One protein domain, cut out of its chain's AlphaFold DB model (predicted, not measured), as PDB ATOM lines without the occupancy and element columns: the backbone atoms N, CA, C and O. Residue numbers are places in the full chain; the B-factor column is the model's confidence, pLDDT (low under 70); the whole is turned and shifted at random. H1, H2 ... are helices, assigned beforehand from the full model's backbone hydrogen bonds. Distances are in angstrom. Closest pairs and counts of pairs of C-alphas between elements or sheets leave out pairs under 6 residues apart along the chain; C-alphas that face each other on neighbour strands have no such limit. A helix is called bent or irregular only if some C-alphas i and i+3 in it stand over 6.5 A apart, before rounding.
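AT A GLANCE: This is residues 3 to 61 of the 140 residues of an uncharacterized protein of Rickettsiaceae bacterium (UniProt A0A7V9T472). Three short helices, H2, H3 and H4, form a loose triangle, and H1 reaches away from it as an arm, meeting H3 only by its last turn. H1 and H4 lie toward opposite ends of the longest axis. The printed part has 59 residues, with four named helices in the order H1, H2, H3, H4 and no named strand, and its class is all helix. It is compact, with a radius of gyration of the C-alphas of 11.2 A, and spans 33 by 23 by 20 A.

HOW THE PARTS SIT: H1, residues 3 to 15, and H3, residues 35 to 44, only just touch, with 3 pairs of C-alphas within 8 A, and only at their ends. H1 does so with residues 13 to 14 alone; the closest C-alphas, of Ile 14 and Arg 42, are 5.5 A apart. They run opposite ways at a shallow tilt of 20 degrees. H2, residues 18 to 27, is apart from H1. H2 and H3 only just touch, with 3 pairs within 8 A, about perpendicular at 88 degrees; their closest C-alphas are those of Phe 18 and Glu 35, 5.6 A. H4, residues 48 to 59, is close to but not clearly touching H3, the closest C-alphas being Ile 41 and Trp 54, 7.7 A, at a steep tilt of 61 degrees. H2 and H4 are near each other. Every O i to N i+4 pair is within hydrogen-bond range in H1, but 3 of 6 in H2, 4 of 6 in H3 and 5 of 8 in H4.

IN THESE COORDINATES: H1 begins at C-alpha 3 (82.257, 101.275, -23.000) and is 18.7 A long. H2 is irregular, with C-alphas 20 and 23 7.4 A apart, and so is H3, with C-alphas 40 and 43 7.1 A apart. H4, 17.2 A long, ends at C-alpha 59 (86.414, 76.527, -5.201).

THE WHOLE: The C-alphas farthest apart, of Glu 4 and Pro 61, are 32.9 A apart. The printed part has no cut. The links H1 to H2 and H3 to H4 are tight, and H2 to H3 is short. The mean pLDDT of the printed part is 90.6; residues 3 to 8 are under 70.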
ATOM      1  N   GLN A   3      81.026 101.160 -23.794       65.75
ATOM      2  CA  GLN A   3      82.257 101.275 -23.000       65.75
ATOM      3  C   GLN A   3      82.138 102.233 -21.800       65.75
ATOM      4  O   GLN A   3      82.715 101.981 -20.745       65.75
ATOM      5  N   GLU A   4      81.385 103.329 -21.931       62.00
ATOM      6  CA  GLU A   4      81.143 104.272 -20.826       62.00
ATOM      7  C   GLU A   4      80.264 103.634 -19.747       62.00
ATOM      8  O   GLU A   4      80.492 103.850 -18.559       62.00
ATOM      9  N   LEU A   5      79.304 102.802 -20.168       66.50
ATOM     10  CA  LEU A   5      78.444 102.036 -19.271       66.50
ATOM     11  C   LEU A   5      79.237 100.948 -18.529       66.50
ATOM     12  O   LEU A   5      79.054 100.782 -17.327       66.50
ATOM     13  N   GLU A   6      80.161 100.254 -19.202       65.31
ATOM     14  CA  GLU A   6      81.073  99.301 -18.548       65.31
ATOM     15  C   GLU A   6      81.980  99.974 -17.513       65.31
ATOM     16  O   GLU A   6      82.128  99.470 -16.401       65.31
ATOM     17  N   ASN A   7      82.558 101.130 -17.845       65.88
ATOM     18  CA  ASN A   7      83.432 101.862 -16.929       65.88
ATOM     19  C   ASN A   7      82.662 102.415 -15.718       65.88
ATOM     20  O   ASN A   7      83.188 102.430 -14.603       65.88
ATOM     21  N   LEU A   8      81.419 102.858 -15.926       64.06
ATOM     22  CA  LEU A   8      80.528 103.281 -14.848       64.06
ATOM     23  C   LEU A   8      80.172 102.099 -13.936       64.06
ATOM     24  O   LEU A   8      80.262 102.225 -12.718       64.06
ATOM     25  N   ASN A   9      79.861 100.937 -14.517       75.44
ATOM     26  CA  ASN A   9      79.581  99.716 -13.762       75.44
ATOM     27  C   ASN A   9      80.791  99.257 -12.942       75.44
ATOM     28  O   ASN A   9      80.630  98.940 -11.767       75.44
ATOM     29  N   HIS A  10      82.001  99.302 -13.504       82.62
ATOM     30  CA  HIS A  10      83.222  98.970 -12.769       82.62
ATOM     31  C   HIS A  10      83.404  99.859 -11.529       82.62
ATOM     32  O   HIS A  10      83.601  99.342 -10.431       82.62
ATOM     33  N   LYS A  11      83.256 101.187 -11.670       84.12
ATOM     34  CA  LYS A  11      83.356 102.136 -10.543       84.12
ATOM     35  C   LYS A  11      82.334 101.864  -9.442       84.12
ATOM     36  O   LYS A  11      82.659 102.002  -8.269       84.12
ATOM     37  N   LEU A  12      81.115 101.483  -9.819       87.44
ATOM     38  CA  LEU A  12      80.078 101.115  -8.859       87.44
ATOM     39  C   LEU A  12      80.442  99.819  -8.132       87.44
ATOM     40  O   LEU A  12      80.362  99.773  -6.913       87.44
ATOM     41  N   VAL A  13      80.895  98.795  -8.860       89.00
ATOM     42  CA  VAL A  13      81.254  97.489  -8.285       89.00
ATOM     43  C   VAL A  13      82.404  97.603  -7.286       89.00
ATOM     44  O   VAL A  13      82.308  97.040  -6.198       89.00
ATOM     45  N   ILE A  14      83.467  98.347  -7.607       89.44
ATOM     46  CA  ILE A  14      84.619  98.493  -6.699       89.44
ATOM     47  C   ILE A  14      84.296  99.308  -5.440       89.44
ATOM     48  O   ILE A  14      84.990  99.158  -4.435       89.44
ATOM     49  N   ALA A  15      83.267 100.159  -5.492       92.19
ATOM     50  CA  ALA A  15      82.819 100.965  -4.361       92.19
ATOM     51  C   ALA A  15      81.959 100.171  -3.364       92.19
ATOM     52  O   ALA A  15      81.788 100.628  -2.239       92.19
ATOM     53  N   LEU A  16      81.443  99.000  -3.756       94.38
ATOM     54  CA  LEU A  16      80.669  98.141  -2.865       94.38
ATOM     55  C   LEU A  16      81.563  97.551  -1.767       94.38
ATOM     56  O   LEU A  16      82.657  97.013  -2.012       94.38
ATOM     57  N   GLU A  17      81.059  97.612  -0.544       95.94
ATOM     58  CA  GLU A  17      81.611  96.894   0.593       95.94
ATOM     59  C   GLU A  17      81.171  95.428   0.550       95.94
ATOM     60  O   GLU A  17      80.204  95.051  -0.120       95.94
ATOM     61  N   PHE A  18      81.868  94.562   1.287       96.56
ATOM     62  CA  PHE A  18      81.500  93.147   1.339       96.56
ATOM     63  C   PHE A  18      80.059  92.945   1.832       96.56
ATOM     64  O   PHE A  18      79.349  92.051   1.372       96.56
ATOM     65  N   ASN A  19      79.595  93.804   2.746       96.94
ATOM     66  CA  ASN A  19      78.241  93.727   3.276       96.94
ATOM     67  C   ASN A  19      77.163  93.973   2.205       96.94
ATOM     68  O   ASN A  19      76.119  93.320   2.252       96.94
ATOM     69  N   ASP A  20      77.438  94.825   1.216       96.19
ATOM     70  CA  ASP A  20      76.491  95.165   0.146       96.19
ATOM     71  C   ASP A  20      76.213  93.981  -0.788       96.19
ATOM     72  O   ASP A  20      75.136  93.873  -1.378       96.19
ATOM     73  N   ILE A  21      77.172  93.058  -0.914       96.06
ATOM     74  CA  ILE A  21      77.082  91.936  -1.855       96.06
ATOM     75  C   ILE A  21      76.593  90.633  -1.214       96.06
ATOM     76  O   ILE A  21      76.324  89.674  -1.936       96.06
ATOM     77  N   LYS A  22      76.416  90.564   0.112       95.94
ATOM     78  CA  LYS A  22      76.020  89.320   0.812       95.94
ATOM     79  C   LYS A  22      74.743  88.697   0.249       95.94
ATOM     80  O   LYS A  22      74.715  87.497  -0.024       95.94
ATOM     81  N   SER A  23      73.717  89.511   0.002       95.12
ATOM     82  CA  SER A  23      72.455  89.051  -0.596       95.12
ATOM     83  C   SER A  23      72.659  88.477  -2.001       95.12
ATOM     84  O   SER A  23      72.027  87.488  -2.375       95.12
ATOM     85  N   TYR A  24      73.570  89.068  -2.784       95.75
ATOM     86  CA  TYR A  24      73.942  88.558  -4.101       95.75
ATOM     87  C   TYR A  24      74.652  87.202  -3.990       95.75
ATOM     88  O   TYR A  24      74.293  86.270  -4.713       95.75
ATOM     89  N   LEU A  25      75.611  87.065  -3.071       96.31
ATOM     90  CA  LEU A  25      76.352  85.819  -2.854       96.31
ATOM     91  C   LEU A  25      75.415  84.670  -2.458       96.31
ATOM     92  O   LEU A  25      75.460  83.610  -3.081       96.31
ATOM     93  N   GLN A  26      74.510  84.909  -1.503       95.50
ATOM     94  CA  GLN A  26      73.522  83.924  -1.046       95.50
ATOM     95  C   GLN A  26      72.599  83.474  -2.181       95.50
ATOM     96  O   GLN A  26      72.449  82.278  -2.426       95.50
ATOM     97  N   LYS A  27      72.024  84.424  -2.931       96.50
ATOM     98  CA  LYS A  27      71.110  84.122  -4.045       96.50
ATOM     99  C   LYS A  27      71.769  83.286  -5.149       96.50
ATOM    100  O   LYS A  27      71.078  82.549  -5.846       96.50
ATOM    101  N   ASN A  28      73.085  83.414  -5.323       96.19
ATOM    102  CA  ASN A  28      73.850  82.717  -6.358       96.19
ATOM    103  C   ASN A  28      74.644  81.508  -5.826       96.19
ATOM    104  O   ASN A  28      75.431  80.938  -6.578       96.19
ATOM    105  N   ASN A  29      74.432  81.097  -4.568       95.19
ATOM    106  CA  ASN A  29      75.130  79.983  -3.911       95.19
ATOM    107  C   ASN A  29      76.665  80.137  -3.851       95.19
ATOM    108  O   ASN A  29      77.399  79.150  -3.841       95.19
ATOM    109  N   LEU A  30      77.172  81.370  -3.769       95.12
ATOM    110  CA  LEU A  30      78.606  81.691  -3.712       95.12
ATOM    111  C   LEU A  30      79.115  81.746  -2.260       95.12
ATOM    112  O   LEU A  30      79.873  82.632  -1.875       95.12
ATOM    113  N   ASN A  31      78.683  80.793  -1.432       88.75
ATOM    114  CA  ASN A  31      78.771  80.867   0.035       88.75
ATOM    115  C   ASN A  31      80.201  80.772   0.602       88.75
ATOM    116  O   ASN A  31      80.396  81.019   1.787       88.75
ATOM    117  N   LYS A  32      81.191  80.396  -0.221       93.00
ATOM    118  CA  LYS A  32      82.614  80.357   0.170       93.00
ATOM    119  C   LYS A  32      83.344  81.691  -0.031       93.00
ATOM    120  O   LYS A  32      84.499  81.790   0.358       93.00
ATOM    121  N   VAL A  33      82.705  82.686  -0.653       95.19
ATOM    122  CA  VAL A  33      83.293  84.025  -0.794       95.19
ATOM    123  C   VAL A  33      83.269  84.725   0.560       95.19
ATOM    124  O   VAL A  33      82.195  85.006   1.094       95.19
ATOM    125  N   ASP A  34      84.451  85.034   1.081       95.81
ATOM    126  CA  ASP A  34      84.636  85.901   2.239       95.81
ATOM    127  C   ASP A  34      85.067  87.320   1.826       95.81
ATOM    128  O   ASP A  34      85.216  87.643   0.641       95.81
ATOM    129  N   GLU A  35      85.234  88.194   2.818       96.44
ATOM    130  CA  GLU A  35      85.633  89.583   2.592       96.44
ATOM    131  C   GLU A  35      87.033  89.695   1.979       96.44
ATOM    132  O   GLU A  35      87.251  90.525   1.099       96.44
ATOM    133  N   ASN A  36      87.970  88.834   2.379       94.81
ATOM    134  CA  ASN A  36      89.328  88.855   1.847       94.81
ATOM    135  C   ASN A  36      89.352  88.487   0.354       94.81
ATOM    136  O   ASN A  36      89.974  89.177  -0.460       94.81
ATOM    137  N   PHE A  37      88.614  87.444  -0.029       95.06
ATOM    138  CA  PHE A  37      88.412  87.067  -1.422       95.06
ATOM    139  C   PHE A  37      87.767  88.212  -2.204       95.06
ATOM    140  O   PHE A  37      88.273  88.593  -3.260       95.06
ATOM    141  N   TRP A  38      86.696  88.812  -1.670       96.25
ATOM    142  CA  TRP A  38      86.023  89.955  -2.291       96.25
ATOM    143  C   TRP A  38      86.976  91.125  -2.545       96.25
ATOM    144  O   TRP A  38      87.061  91.610  -3.675       96.25
ATOM    145  N   LEU A  39      87.720  91.557  -1.526       94.62
ATOM    146  CA  LEU A  39      88.664  92.670  -1.631       94.62
ATOM    147  C   LEU A  39      89.772  92.392  -2.652       94.62
ATOM    148  O   LEU A  39      90.204  93.319  -3.336       94.62
ATOM    149  N   THR A  40      90.175  91.128  -2.796       92.94
ATOM    150  CA  THR A  40      91.191  90.719  -3.771       92.94
ATOM    151  C   THR A  40      90.660  90.762  -5.203       92.94
ATOM    152  O   THR A  40      91.343  91.251  -6.105       92.94
ATOM    153  N   ILE A  41      89.433  90.284  -5.441       95.06
ATOM    154  CA  ILE A  41      88.903  90.187  -6.808       95.06
ATOM    155  C   ILE A  41      88.221  91.469  -7.284       95.06
ATOM    156  O   ILE A  41      88.303  91.757  -8.478       95.06
ATOM    157  N   ARG A  42      87.591  92.259  -6.396       95.19
ATOM    158  CA  ARG A  42      86.757  93.416  -6.781       95.19
ATOM    159  C   ARG A  42      87.443  94.407  -7.725       95.19
ATOM    160  O   ARG A  42      86.765  94.825  -8.661       95.19
ATOM    161  N   PRO A  43      88.752  94.733  -7.601       93.12
ATOM    162  CA  PRO A  43      89.409  95.669  -8.516       93.12
ATOM    163  C   PRO A  43      89.479  95.161  -9.963       93.12
ATOM    164  O   PRO A  43      89.788  95.931 -10.864       93.12
ATOM    165  N   ASN A  44      89.192  93.878 -10.194       92.81
ATOM    166  CA  ASN A  44      89.216  93.237 -11.505       92.81
ATOM    167  C   ASN A  44      87.815  93.036 -12.106       92.81
ATOM    168  O   ASN A  44      87.711  92.566 -13.237       92.81
ATOM    169  N   LEU A  45      86.743  93.349 -11.368       92.94
ATOM    170  CA  LEU A  45      85.373  93.049 -11.788       92.94
ATOM    171  C   LEU A  45      84.715  94.238 -12.475       92.94
ATOM    172  O   LEU A  45      84.649  95.334 -11.920       92.94
ATOM    173  N   LYS A  46      84.119  94.016 -13.640       91.50
ATOM    174  CA  LYS A  46      83.241  94.989 -14.308       91.50
ATOM    175  C   LYS A  46      81.788  94.876 -13.850       91.50
ATOM    176  O   LYS A  46      81.029  95.837 -13.954       91.50
ATOM    177  N   LYS A  47      81.384  93.696 -13.377       92.31
ATOM    178  CA  LYS A  47      80.012  93.362 -12.958       92.31
ATOM    179  C   LYS A  47      80.043  92.299 -11.860       92.31
ATOM    180  O   LYS A  47      80.882  91.408 -11.889       92.31
ATOM    181  N   LEU A  48      79.079  92.332 -10.935       93.06
ATOM    182  CA  LEU A  48      78.997  91.345  -9.844       93.06
ATOM    183  C   LEU A  48      78.871  89.896 -10.341       93.06
ATOM    184  O   LEU A  48      79.327  88.978  -9.666       93.06
ATOM    185  N   SER A  49      78.305  89.673 -11.531       93.56
ATOM    186  CA  SER A  49      78.203  88.322 -12.097       93.56
ATOM    187  C   SER A  49      79.535  87.673 -12.446       93.56
ATOM    188  O   SER A  49      79.586  86.447 -12.521       93.56
ATOM    189  N   GLU A  50      80.614  88.446 -12.576       94.94
ATOM    190  CA  GLU A  50      81.953  87.892 -12.787       94.94
ATOM    191  C   GLU A  50      82.473  87.157 -11.547       94.94
ATOM    192  O   GLU A  50      83.251  86.226 -11.712       94.94
ATOM    193  N   ILE A  51      81.984  87.451 -10.328       95.75
ATOM    194  CA  ILE A  51      82.380  86.730  -9.096       95.75
ATOM    195  C   ILE A  51      82.247  85.212  -9.279       95.75
ATOM    196  O   ILE A  51      83.076  84.456  -8.778       95.75
ATOM    197  N   LYS A  52      81.236  84.761 -10.032       95.06
ATOM    198  CA  LYS A  52      81.001  83.338 -10.294       95.06
ATOM    199  C   LYS A  52      82.182  82.664 -11.000       95.06
ATOM    200  O   LYS A  52      82.525  81.545 -10.635       95.06
ATOM    201  N   GLU A  53      82.810  83.330 -11.969       94.81
ATOM    202  CA  GLU A  53      83.952  82.775 -12.711       94.81
ATOM    203  C   GLU A  53      85.169  82.608 -11.793       94.81
ATOM    204  O   GLU A  53      85.804  81.554 -11.783       94.81
ATOM    205  N   TRP A  54      85.448  83.608 -10.953       96.12
ATOM    206  CA  TRP A  54      86.519  83.550  -9.955       96.12
ATOM    207  C   TRP A  54      86.258  82.474  -8.902       96.12
ATOM    208  O   TRP A  54      87.154  81.697  -8.567       96.12
ATOM    209  N   TRP A  55      85.022  82.407  -8.403       95.88
ATOM    210  CA  TRP A  55      84.597  81.410  -7.429       95.88
ATOM    211  C   TRP A  55      84.767  79.997  -7.976       95.88
ATOM    212  O   TRP A  55      85.318  79.147  -7.287       95.88
ATOM    213  N   GLN A  56      84.360  79.755  -9.223       94.62
ATOM    214  CA  GLN A  56      84.506  78.453  -9.861       94.62
ATOM    215  C   GLN A  56      85.982  78.061  -9.981       94.62
ATOM    216  O   GLN A  56      86.365  76.970  -9.583       94.62
ATOM    217  N   ILE A  57      86.845  78.977 -10.429       95.25
ATOM    218  CA  ILE A  57      88.284  78.700 -10.536       95.25
ATOM    219  C   ILE A  57      88.896  78.338  -9.176       95.25
ATOM    220  O   ILE A  57      89.766  77.469  -9.122       95.25
ATOM    221  N   CYS A  58      88.476  78.990  -8.092       94.88
ATOM    222  CA  CYS A  58      89.089  78.803  -6.775       94.88
ATOM    223  C   CYS A  58      88.468  77.648  -5.979       94.88
ATOM    224  O   CYS A  58      89.185  76.940  -5.283       94.88
ATOM    225  N   TYR A  59      87.157  77.427  -6.089       93.62
ATOM    226  CA  TYR A  59      86.414  76.527  -5.201       93.62
ATOM    227  C   TYR A  59      85.718  75.351  -5.894       93.62
ATOM    228  O   TYR A  59      85.274  74.443  -5.188       93.62
ATOM    229  N   ASP A  60      85.616  75.367  -7.223       93.06
ATOM    230  CA  ASP A  60      85.020  74.304  -8.043       93.06
ATOM    231  C   ASP A  60      85.807  74.122  -9.363       93.06
ATOM    232  O   ASP A  60      85.294  74.375 -10.461       93.06
ATOM    233  N   PRO A  61      87.114  73.796  -9.273       91.56
ATOM    234  CA  PRO A  61      88.000  73.832 -10.426       91.56
ATOM    235  C   PRO A  61      87.661  72.732 -11.432       91.56
ATOM    236  O   PRO A  61      87.665  71.543 -11.112       91.56
TER     237      PRO A  61